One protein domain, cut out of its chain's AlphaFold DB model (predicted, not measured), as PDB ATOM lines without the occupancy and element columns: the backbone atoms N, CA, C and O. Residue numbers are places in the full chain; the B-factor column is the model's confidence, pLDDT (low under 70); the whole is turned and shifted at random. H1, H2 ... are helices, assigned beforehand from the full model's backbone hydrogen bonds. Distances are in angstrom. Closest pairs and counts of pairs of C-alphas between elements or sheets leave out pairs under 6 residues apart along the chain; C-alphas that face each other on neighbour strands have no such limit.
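AT A GLANCE: This is residues 21 to 83 of the 124 residues of an uncharacterized protein of Gammaproteobacteria bacterium (UniProt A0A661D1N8). Little of this domain is regular: helices H1 and H2, set crosswise, make one side, and short H3 with the unnamed residues 67 to 83 makes the other. Residues 25 to 26 pair briefly, parallel, with residues 81 to 82. The 63 printed residues have three named helices, H1, H2, H3 in order, and no named strand; the class is all helix, with 25 residues in helices. The whole is compact, with a radius of gyration of the C-alphas of 10.6 A, spanning 32 by 25 by 20 A.

IN THESE COORDINATES: Find C-alpha 32 at (103.252, 125.864, 124.998), where H1 runs to residue 38. H2, residues 44 to 56, covers 18.6 A. H3, residues 62 to 66, ends at (103.980, 109.864, 122.676).

HOW THE PARTS SIT: See H1 touch H2, closest at the C-alphas of Leu 32 and Ala 47, 6.2 A. Their lines are only just about perpendicular, at 72 degrees. H3 is apart from H1, and only just from H2, at 8.4 A. Every O i to N i+4 pair in H1, H2 and H3 is within hydrogen-bond range.

THE WHOLE: The C-alphas farthest apart, of Ser 21 and Lys 45, are 32.2 A apart. The printed part has no cut, both links are tight, and no printed residue is under 70 in pLDDT.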
ATOM      1  N   SER A  21     123.475 122.272 113.606       89.19
ATOM      2  CA  SER A  21     123.016 121.008 113.034       89.19
ATOM      3  C   SER A  21     121.514 120.845 113.223       89.19
ATOM      4  O   SER A  21     120.932 121.406 114.158       89.19
ATOM      5  N   ARG A  22     120.894 119.984 112.408       91.38
ATOM      6  CA  ARG A  22     119.518 119.529 112.637       91.38
ATOM      7  C   ARG A  22     119.417 118.939 114.046       91.38
ATOM      8  O   ARG A  22     120.104 117.972 114.364       91.38
ATOM      9  N   THR A  23     118.607 119.567 114.891       96.12
ATOM     10  CA  THR A  23     118.521 119.263 116.323       96.12
ATOM     11  C   THR A  23     117.070 118.937 116.668       96.12
ATOM     12  O   THR A  23     116.194 119.718 116.289       96.12
ATOM     13  N   PRO A  24     116.792 117.796 117.326       97.00
ATOM     14  CA  PRO A  24     115.437 117.461 117.742       97.00
ATOM     15  C   PRO A  24     114.938 118.428 118.819       97.00
ATOM     16  O   PRO A  24     115.724 118.963 119.604       97.00
ATOM     17  N   ILE A  25     113.626 118.636 118.870       97.69
ATOM     18  CA  ILE A  25     113.001 119.465 119.899       97.69
ATOM     19  C   ILE A  25     112.936 118.672 121.201       97.69
ATOM     20  O   ILE A  25     112.425 117.554 121.236       97.69
ATOM     21  N   ASN A  26     113.440 119.269 122.281       98.25
ATOM     22  CA  ASN A  26     113.322 118.693 123.610       98.25
ATOM     23  C   ASN A  26     111.911 118.930 124.172       98.25
ATOM     24  O   ASN A  26     111.585 120.047 124.582       98.25
ATOM     25  N   VAL A  27     111.088 117.881 124.232       98.38
ATOM     26  CA  VAL A  27     109.705 117.958 124.735       98.38
ATOM     27  C   VAL A  27     109.632 118.293 126.223       98.38
ATOM     28  O   VAL A  27     108.610 118.796 126.677       98.38
ATOM     29  N   ASN A  28     110.724 118.106 126.973       98.56
ATOM     30  CA  ASN A  28     110.801 118.501 128.379       98.56
ATOM     31  C   ASN A  28     111.004 120.013 128.577       98.56
ATOM     32  O   ASN A  28     110.786 120.517 129.672       98.56
ATOM     33  N   THR A  29     111.399 120.756 127.534       98.12
ATOM     34  CA  THR A  29     111.657 122.208 127.618       98.12
ATOM     35  C   THR A  29     110.913 123.033 126.565       98.12
ATOM     36  O   THR A  29     110.984 124.257 126.590       98.12
ATOM     37  N   ALA A  30     110.204 122.399 125.625       98.00
ATOM     38  CA  ALA A  30     109.407 123.089 124.612       98.00
ATOM     39  C   ALA A  30     108.298 123.952 125.257       98.00
ATOM     40  O   ALA A  30     107.552 123.435 126.093       98.00
ATOM     41  N   PRO A  31     108.158 125.244 124.915       97.69
ATOM     42  CA  PRO A  31     107.071 126.073 125.435       97.69
ATOM     43  C   PRO A  31     105.725 125.700 124.799       97.69
ATOM     44  O   PRO A  31     105.679 125.051 123.753       97.69
ATOM     45  N   LEU A  32     104.630 126.162 125.410       97.69
ATOM     46  CA  LEU A  32     103.252 125.864 124.998       97.69
ATOM     47  C   LEU A  32     103.011 126.036 123.480       97.69
ATOM     48  O   LEU A  32     102.570 125.067 122.859       97.69
ATOM     49  N   PRO A  33     103.374 127.166 122.831       96.94
ATOM     50  CA  PRO A  33     103.132 127.322 121.394       96.94
ATOM     51  C   PRO A  33     103.927 126.338 120.529       96.94
ATOM     52  O   PRO A  33     103.483 125.974 119.445       96.94
ATOM     53  N   VAL A  34     105.095 125.886 121.000       97.19
ATOM     54  CA  VAL A  34     105.911 124.896 120.286       97.19
ATOM     55  C   VAL A  34     105.290 123.507 120.409       97.19
ATOM     56  O   VAL A  34     105.235 122.797 119.414       97.19
ATOM     57  N   LEU A  35     104.771 123.129 121.583       97.19
ATOM     58  CA  LEU A  35     104.052 121.860 121.749       97.19
ATOM     59  C   LEU A  35     102.805 121.795 120.858       97.19
ATOM     60  O   LEU A  35     102.608 120.808 120.157       97.19
ATOM     61  N   MET A  36     102.012 122.868 120.824       97.31
ATOM     62  CA  MET A  36     100.829 122.949 119.958       97.31
ATOM     63  C   MET A  36     101.186 122.937 118.466       97.31
ATOM     64  O   MET A  36     100.441 122.403 117.657       97.31
ATOM     65  N   ALA A  37     102.338 123.496 118.084       95.31
ATOM     66  CA  ALA A  37     102.811 123.447 116.701       95.31
ATOM     67  C   ALA A  37     103.384 122.074 116.296       95.31
ATOM     68  O   ALA A  37     103.439 121.765 115.107       95.31
ATOM     69  N   LEU A  38     103.839 121.267 117.260       94.00
ATOM     70  CA  LEU A  38     104.394 119.930 117.027       94.00
ATOM     71  C   LEU A  38     103.325 118.870 116.761       94.00
ATOM     72  O   LEU A  38     103.606 117.881 116.083       94.00
ATOM     73  N   VAL A  39     102.137 119.051 117.333       94.56
ATOM     74  CA  VAL A  39     101.054 118.072 117.290       94.56
ATOM     75  C   VAL A  39      99.809 118.735 116.725       94.56
ATOM     76  O   VAL A  39      99.146 119.527 117.392       94.56
ATOM     77  N   GLU A  40      99.478 118.389 115.487       94.00
ATOM     78  CA  GLU A  40      98.249 118.857 114.859       94.00
ATOM     79  C   GLU A  40      97.029 118.384 115.663       94.00
ATOM     80  O   GLU A  40      96.903 117.205 115.991       94.00
ATOM     81  N   GLY A  41      96.138 119.319 115.994       95.25
ATOM     82  CA  GLY A  41      94.940 119.046 116.789       95.25
ATOM     83  C   GLY A  41      95.137 119.096 118.306       95.25
ATOM     84  O   GLY A  41      94.144 118.995 119.019       95.25
ATOM     85  N   LEU A  42      96.361 119.306 118.810       97.38
ATOM     86  CA  LEU A  42      96.600 119.464 120.246       97.38
ATOM     87  C   LEU A  42      96.016 120.782 120.756       97.38
ATOM     88  O   LEU A  42      96.413 121.872 120.333       97.38
ATOM     89  N   THR A  43      95.089 120.688 121.703       98.06
ATOM     90  CA  THR A  43      94.474 121.863 122.317       98.06
ATOM     91  C   THR A  43      95.408 122.521 123.331       98.06
ATOM     92  O   THR A  43      96.296 121.892 123.910       98.06
ATOM     93  N   GLU A  44      95.177 123.802 123.618       98.31
ATOM     94  CA  GLU A  44      95.916 124.525 124.660       98.31
ATOM     95  C   GLU A  44      95.779 123.860 126.038       98.31
ATOM     96  O   GLU A  44      96.747 123.788 126.796       98.31
ATOM     97  N   LYS A  45      94.595 123.314 126.345       98.38
ATOM     98  CA  LYS A  45      94.341 122.588 127.594       98.38
ATOM     99  C   LYS A  45      95.219 121.341 127.698       98.38
ATOM    100  O   LYS A  45      95.876 121.151 128.715       98.38
ATOM    101  N   GLU A  46      95.258 120.523 126.651       98.31
ATOM    102  CA  GLU A  46      96.078 119.307 126.595       98.31
ATOM    103  C   GLU A  46      97.577 119.624 126.639       98.31
ATOM    104  O   GLU A  46      98.325 118.996 127.388       98.31
ATOM    105  N   ALA A  47      98.018 120.650 125.904       98.38
ATOM    106  CA  ALA A  47      99.399 121.124 125.944       98.38
ATOM    107  C   ALA A  47      99.795 121.641 127.338       98.38
ATOM    108  O   ALA A  47     100.897 121.370 127.812       98.38
ATOM    109  N   THR A  48      98.883 122.330 128.026       98.50
ATOM    110  CA  THR A  48      99.084 122.771 129.413       98.50
ATOM    111  C   THR A  48      99.166 121.582 130.368       98.50
ATOM    112  O   THR A  48     100.016 121.579 131.254       98.50
ATOM    113  N   THR A  49      98.354 120.537 130.165       98.44
ATOM    114  CA  THR A  49      98.465 119.281 130.923       98.44
ATOM    115  C   THR A  49      99.839 118.634 130.734       98.44
ATOM    116  O   THR A  49     100.484 118.311 131.725       98.44
ATOM    117  N   LEU A  50     100.346 118.538 129.498       98.38
ATOM    118  CA  LEU A  50     101.697 118.020 129.230       98.38
ATOM    119  C   LEU A  50     102.787 118.810 129.973       98.38
ATOM    120  O   LEU A  50     103.737 118.216 130.482       98.38
ATOM    121  N   ILE A  51     102.662 120.141 130.037       98.62
ATOM    122  CA  ILE A  51     103.602 121.008 130.765       98.62
ATOM    123  C   ILE A  51     103.506 120.773 132.277       98.62
ATOM    124  O   ILE A  51     104.529 120.580 132.928       98.62
ATOM    125  N   ALA A  52     102.295 120.745 132.829       98.56
ATOM    126  CA  ALA A  52     102.091 120.521 134.257       98.56
ATOM    127  C   ALA A  52     102.595 119.137 134.703       98.56
ATOM    128  O   ALA A  52     103.139 118.991 135.797       98.56
ATOM    129  N   ASP A  53     102.436 118.116 133.860       98.25
ATOM    130  CA  ASP A  53     102.864 116.758 134.187       98.25
ATOM    131  C   ASP A  53     104.384 116.592 134.055       98.25
ATOM    132  O   ASP A  53     105.001 116.036 134.967       98.25
ATOM    133  N   ARG A  54     105.025 117.171 133.025       97.62
ATOM    134  CA  ARG A  54     106.499 117.140 132.909       97.62
ATOM    135  C   ARG A  54     107.215 117.940 134.003       97.62
ATOM    136  O   ARG A  54     108.360 117.632 134.317       97.62
ATOM    137  N   GLU A  55     106.568 118.963 134.569       97.69
ATOM    138  CA  GLU A  55     107.088 119.721 135.719       97.69
ATOM    139  C   GLU A  55     107.129 118.870 136.993       97.69
ATOM    140  O   GLU A  55     108.039 119.022 137.805       97.69
ATOM    141  N   LYS A  56     106.179 117.939 137.154       98.00
ATOM    142  CA  LYS A  56     106.179 116.966 138.257       98.00
ATOM    143  C   LYS A  56     107.150 115.821 137.990       98.00
ATOM    144  O   LYS A  56     107.922 115.444 138.869       98.00
ATOM    145  N   LYS A  57     107.084 115.242 136.788       97.88
ATOM    146  CA  LYS A  57     107.948 114.150 136.341       97.88
ATOM    147  C   LYS A  57     108.267 114.322 134.851       97.88
ATOM    148  O   LYS A  57     107.387 114.086 134.026       97.88
ATOM    149  N   PRO A  58     109.516 114.668 134.489       98.25
ATOM    150  CA  PRO A  58     109.919 114.774 133.091       98.25
ATOM    151  C   PRO A  58     109.699 113.466 132.326       98.25
ATOM    152  O   PRO A  58     109.834 112.379 132.890       98.25
ATOM    153  N   PHE A  59     109.430 113.567 131.023       98.62
ATOM    154  CA  PHE A  59     109.391 112.400 130.143       98.62
ATOM    155  C   PHE A  59     110.796 111.793 130.051       98.62
ATOM    156  O   PHE A  59     111.751 112.498 129.708       98.62
ATOM    157  N   GLU A  60     110.933 110.503 130.352       98.25
ATOM    158  CA  GLU A  60     112.228 109.811 130.343       98.25
ATOM    159  C   GLU A  60     112.632 109.447 128.907       98.25
ATOM    160  O   GLU A  60     113.782 109.631 128.495       98.25
ATOM    161  N   SER A  61     111.656 109.050 128.092       98.38
ATOM    162  CA  SER A  61     111.817 108.732 126.678       98.38
ATOM    163  C   SER A  61     110.820 109.476 125.783       98.38
ATOM    164  O   SER A  61     109.792 109.991 126.224       98.38
ATOM    165  N   VAL A  62     111.117 109.519 124.479       98.12
ATOM    166  CA  VAL A  62     110.159 110.029 123.482       98.12
ATOM    167  C   VAL A  62     108.896 109.168 123.470       98.12
ATOM    168  O   VAL A  62     107.811 109.700 123.273       98.12
ATOM    169  N   GLN A  63     109.013 107.862 123.730       97.75
ATOM    170  CA  GLN A  63     107.858 106.974 123.796       97.75
ATOM    171  C   GLN A  63     106.912 107.369 124.935       97.75
ATOM    172  O   GLN A  63     105.713 107.450 124.693       97.75
ATOM    173  N   ASP A  64     107.441 107.697 126.119       97.94
ATOM    174  CA  ASP A  64     106.624 108.123 127.268       97.94
ATOM    175  C   ASP A  64     105.807 109.375 126.943       97.94
ATOM    176  O   ASP A  64     104.629 109.462 127.292       97.94
ATOM    177  N   PHE A  65     106.418 110.324 126.227       98.06
ATOM    178  CA  PHE A  65     105.721 111.497 125.711       98.06
ATOM    179  C   PHE A  65     104.615 111.102 124.727       98.06
ATOM    180  O   PHE A  65     103.475 111.519 124.901       98.06
ATOM    181  N   LEU A  66     104.927 110.272 123.723       97.19
ATOM    182  CA  LEU A  66     103.980 109.864 122.676       97.19
ATOM    183  C   LEU A  66     102.776 109.078 123.214       97.19
ATOM    184  O   LEU A  66     101.703 109.132 122.620       97.19
ATOM    185  N   THR A  67     102.940 108.349 124.318       96.81
ATOM    186  CA  THR A  67     101.862 107.575 124.958       96.81
ATOM    187  C   THR A  67     101.066 108.365 125.991       96.81
ATOM    188  O   THR A  67     100.181 107.804 126.632       96.81
ATOM    189  N   HIS A  68     101.376 109.646 126.198       97.94
ATOM    190  CA  HIS A  68     100.684 110.459 127.186       97.94
ATOM    191  C   HIS A  68      99.198 110.626 126.836       97.94
ATOM    192  O   HIS A  68      98.844 110.880 125.686       97.94
ATOM    193  N   ASN A  69      98.317 110.565 127.840       97.12
ATOM    194  CA  ASN A  69      96.861 110.611 127.635       97.12
ATOM    195  C   ASN A  69      96.382 111.881 126.914       97.12
ATOM    196  O   ASN A  69      95.432 111.829 126.143       97.12
ATOM    197  N   ALA A  70      97.057 113.012 127.126       96.94
ATOM    198  CA  ALA A  70      96.763 114.270 126.430       96.94
ATOM    199  C   ALA A  70      97.052 114.235 124.911       96.94
ATOM    200  O   ALA A  70      96.687 115.169 124.209       96.94
ATOM    201  N   LEU A  71      97.713 113.185 124.407       97.19
ATOM    202  CA  LEU A  71      97.946 112.946 122.979       97.19
ATOM    203  C   LEU A  71      97.036 111.845 122.412       97.19
ATOM    204  O   LEU A  71      97.201 111.444 121.259       97.19
ATOM    205  N   ALA A  72      96.093 111.321 123.201       95.38
ATOM    206  CA  ALA A  72      95.240 110.216 122.783       95.38
ATOM    207  C   ALA A  72      94.450 110.566 121.510       95.38
ATOM    208  O   ALA A  72      93.743 111.566 121.445       95.38
ATOM    209  N   GLY A  73      94.569 109.718 120.486       94.12
ATOM    210  CA  GLY A  73      93.907 109.921 119.193       94.12
ATOM    211  C   GLY A  73      94.606 110.911 118.253       94.12
ATOM    212  O   GLY A  73      94.200 111.016 117.095       94.12
ATOM    213  N   LEU A  74      95.673 111.583 118.696       95.88
ATOM    214  CA  LEU A  74      96.471 112.480 117.863       95.88
ATOM    215  C   LEU A  74      97.626 111.723 117.197       95.88
ATOM    216  O   LEU A  74      98.219 110.804 117.764       95.88
ATOM    217  N   LYS A  75      97.965 112.117 115.968       91.50
ATOM    218  CA  LYS A  75      99.140 111.594 115.260       91.50
ATOM    219  C   LYS A  75     100.335 112.496 115.541       91.50
ATOM    220  O   LYS A  75     100.298 113.679 115.223       91.50
ATOM    221  N   VAL A  76     101.408 111.920 116.079       93.50
ATOM    222  CA  VAL A  76     102.636 112.652 116.416       93.50
ATOM    223  C   VAL A  76     103.841 111.978 115.770       93.50
ATOM    224  O   VAL A  76     104.072 110.786 115.972       93.50
ATOM    225  N   ASP A  77     104.627 112.734 115.000       90.62
ATOM    226  CA  ASP A  77     105.902 112.246 114.462       90.62
ATOM    227  C   ASP A  77     107.023 112.402 115.500       90.62
ATOM    228  O   ASP A  77     107.559 113.489 115.721       90.62
ATOM    229  N   GLY A  78     107.414 111.286 116.117       92.56
ATOM    230  CA  GLY A  78     108.495 111.247 117.102       92.56
ATOM    231  C   GLY A  78     109.907 111.442 116.533       92.56
ATOM    232  O   GLY A  78     110.835 111.657 117.310       92.56
ATOM    233  N   LYS A  79     110.115 111.394 115.205       93.38
ATOM    234  CA  LYS A  79     111.466 111.374 114.595       93.38
ATOM    235  C   LYS A  79     112.325 112.595 114.921       93.38
ATOM    236  O   LYS A  79     113.550 112.507 114.873       93.38
ATOM    237  N   ASN A  80     111.700 113.735 115.208       93.75
ATOM    238  CA  ASN A  80     112.391 115.001 115.473       93.75
ATOM    239  C   ASN A  80     112.222 115.472 116.921       93.75
ATOM    240  O   ASN A  80     112.412 116.656 117.201       93.75
ATOM    241  N   LEU A  81     111.872 114.556 117.825       97.75
ATOM    242  CA  LEU A  81     111.691 114.818 119.247       97.75
ATOM    243  C   LEU A  81     112.811 114.172 120.063       97.75
ATOM    244  O   LEU A  81     113.426 113.186 119.658       97.75
ATOM    245  N   ALA A  82     113.086 114.750 121.224       98.31
ATOM    246  CA  ALA A  82     114.006 114.220 122.216       98.31
ATOM    247  C   ALA A  82     113.519 114.586 123.624       98.31
ATOM    248  O   ALA A  82     112.714 115.498 123.791       98.31
ATOM    249  N   THR A  83     114.046 113.909 124.640       98.38
ATOM    250  CA  THR A  83     113.834 114.241 126.063       98.38
ATOM    251  C   THR A  83     115.040 114.940 126.696       98.38
ATOM    252  O   THR A  83     115.025 115.294 127.875       98.38
TER     253      THR A  83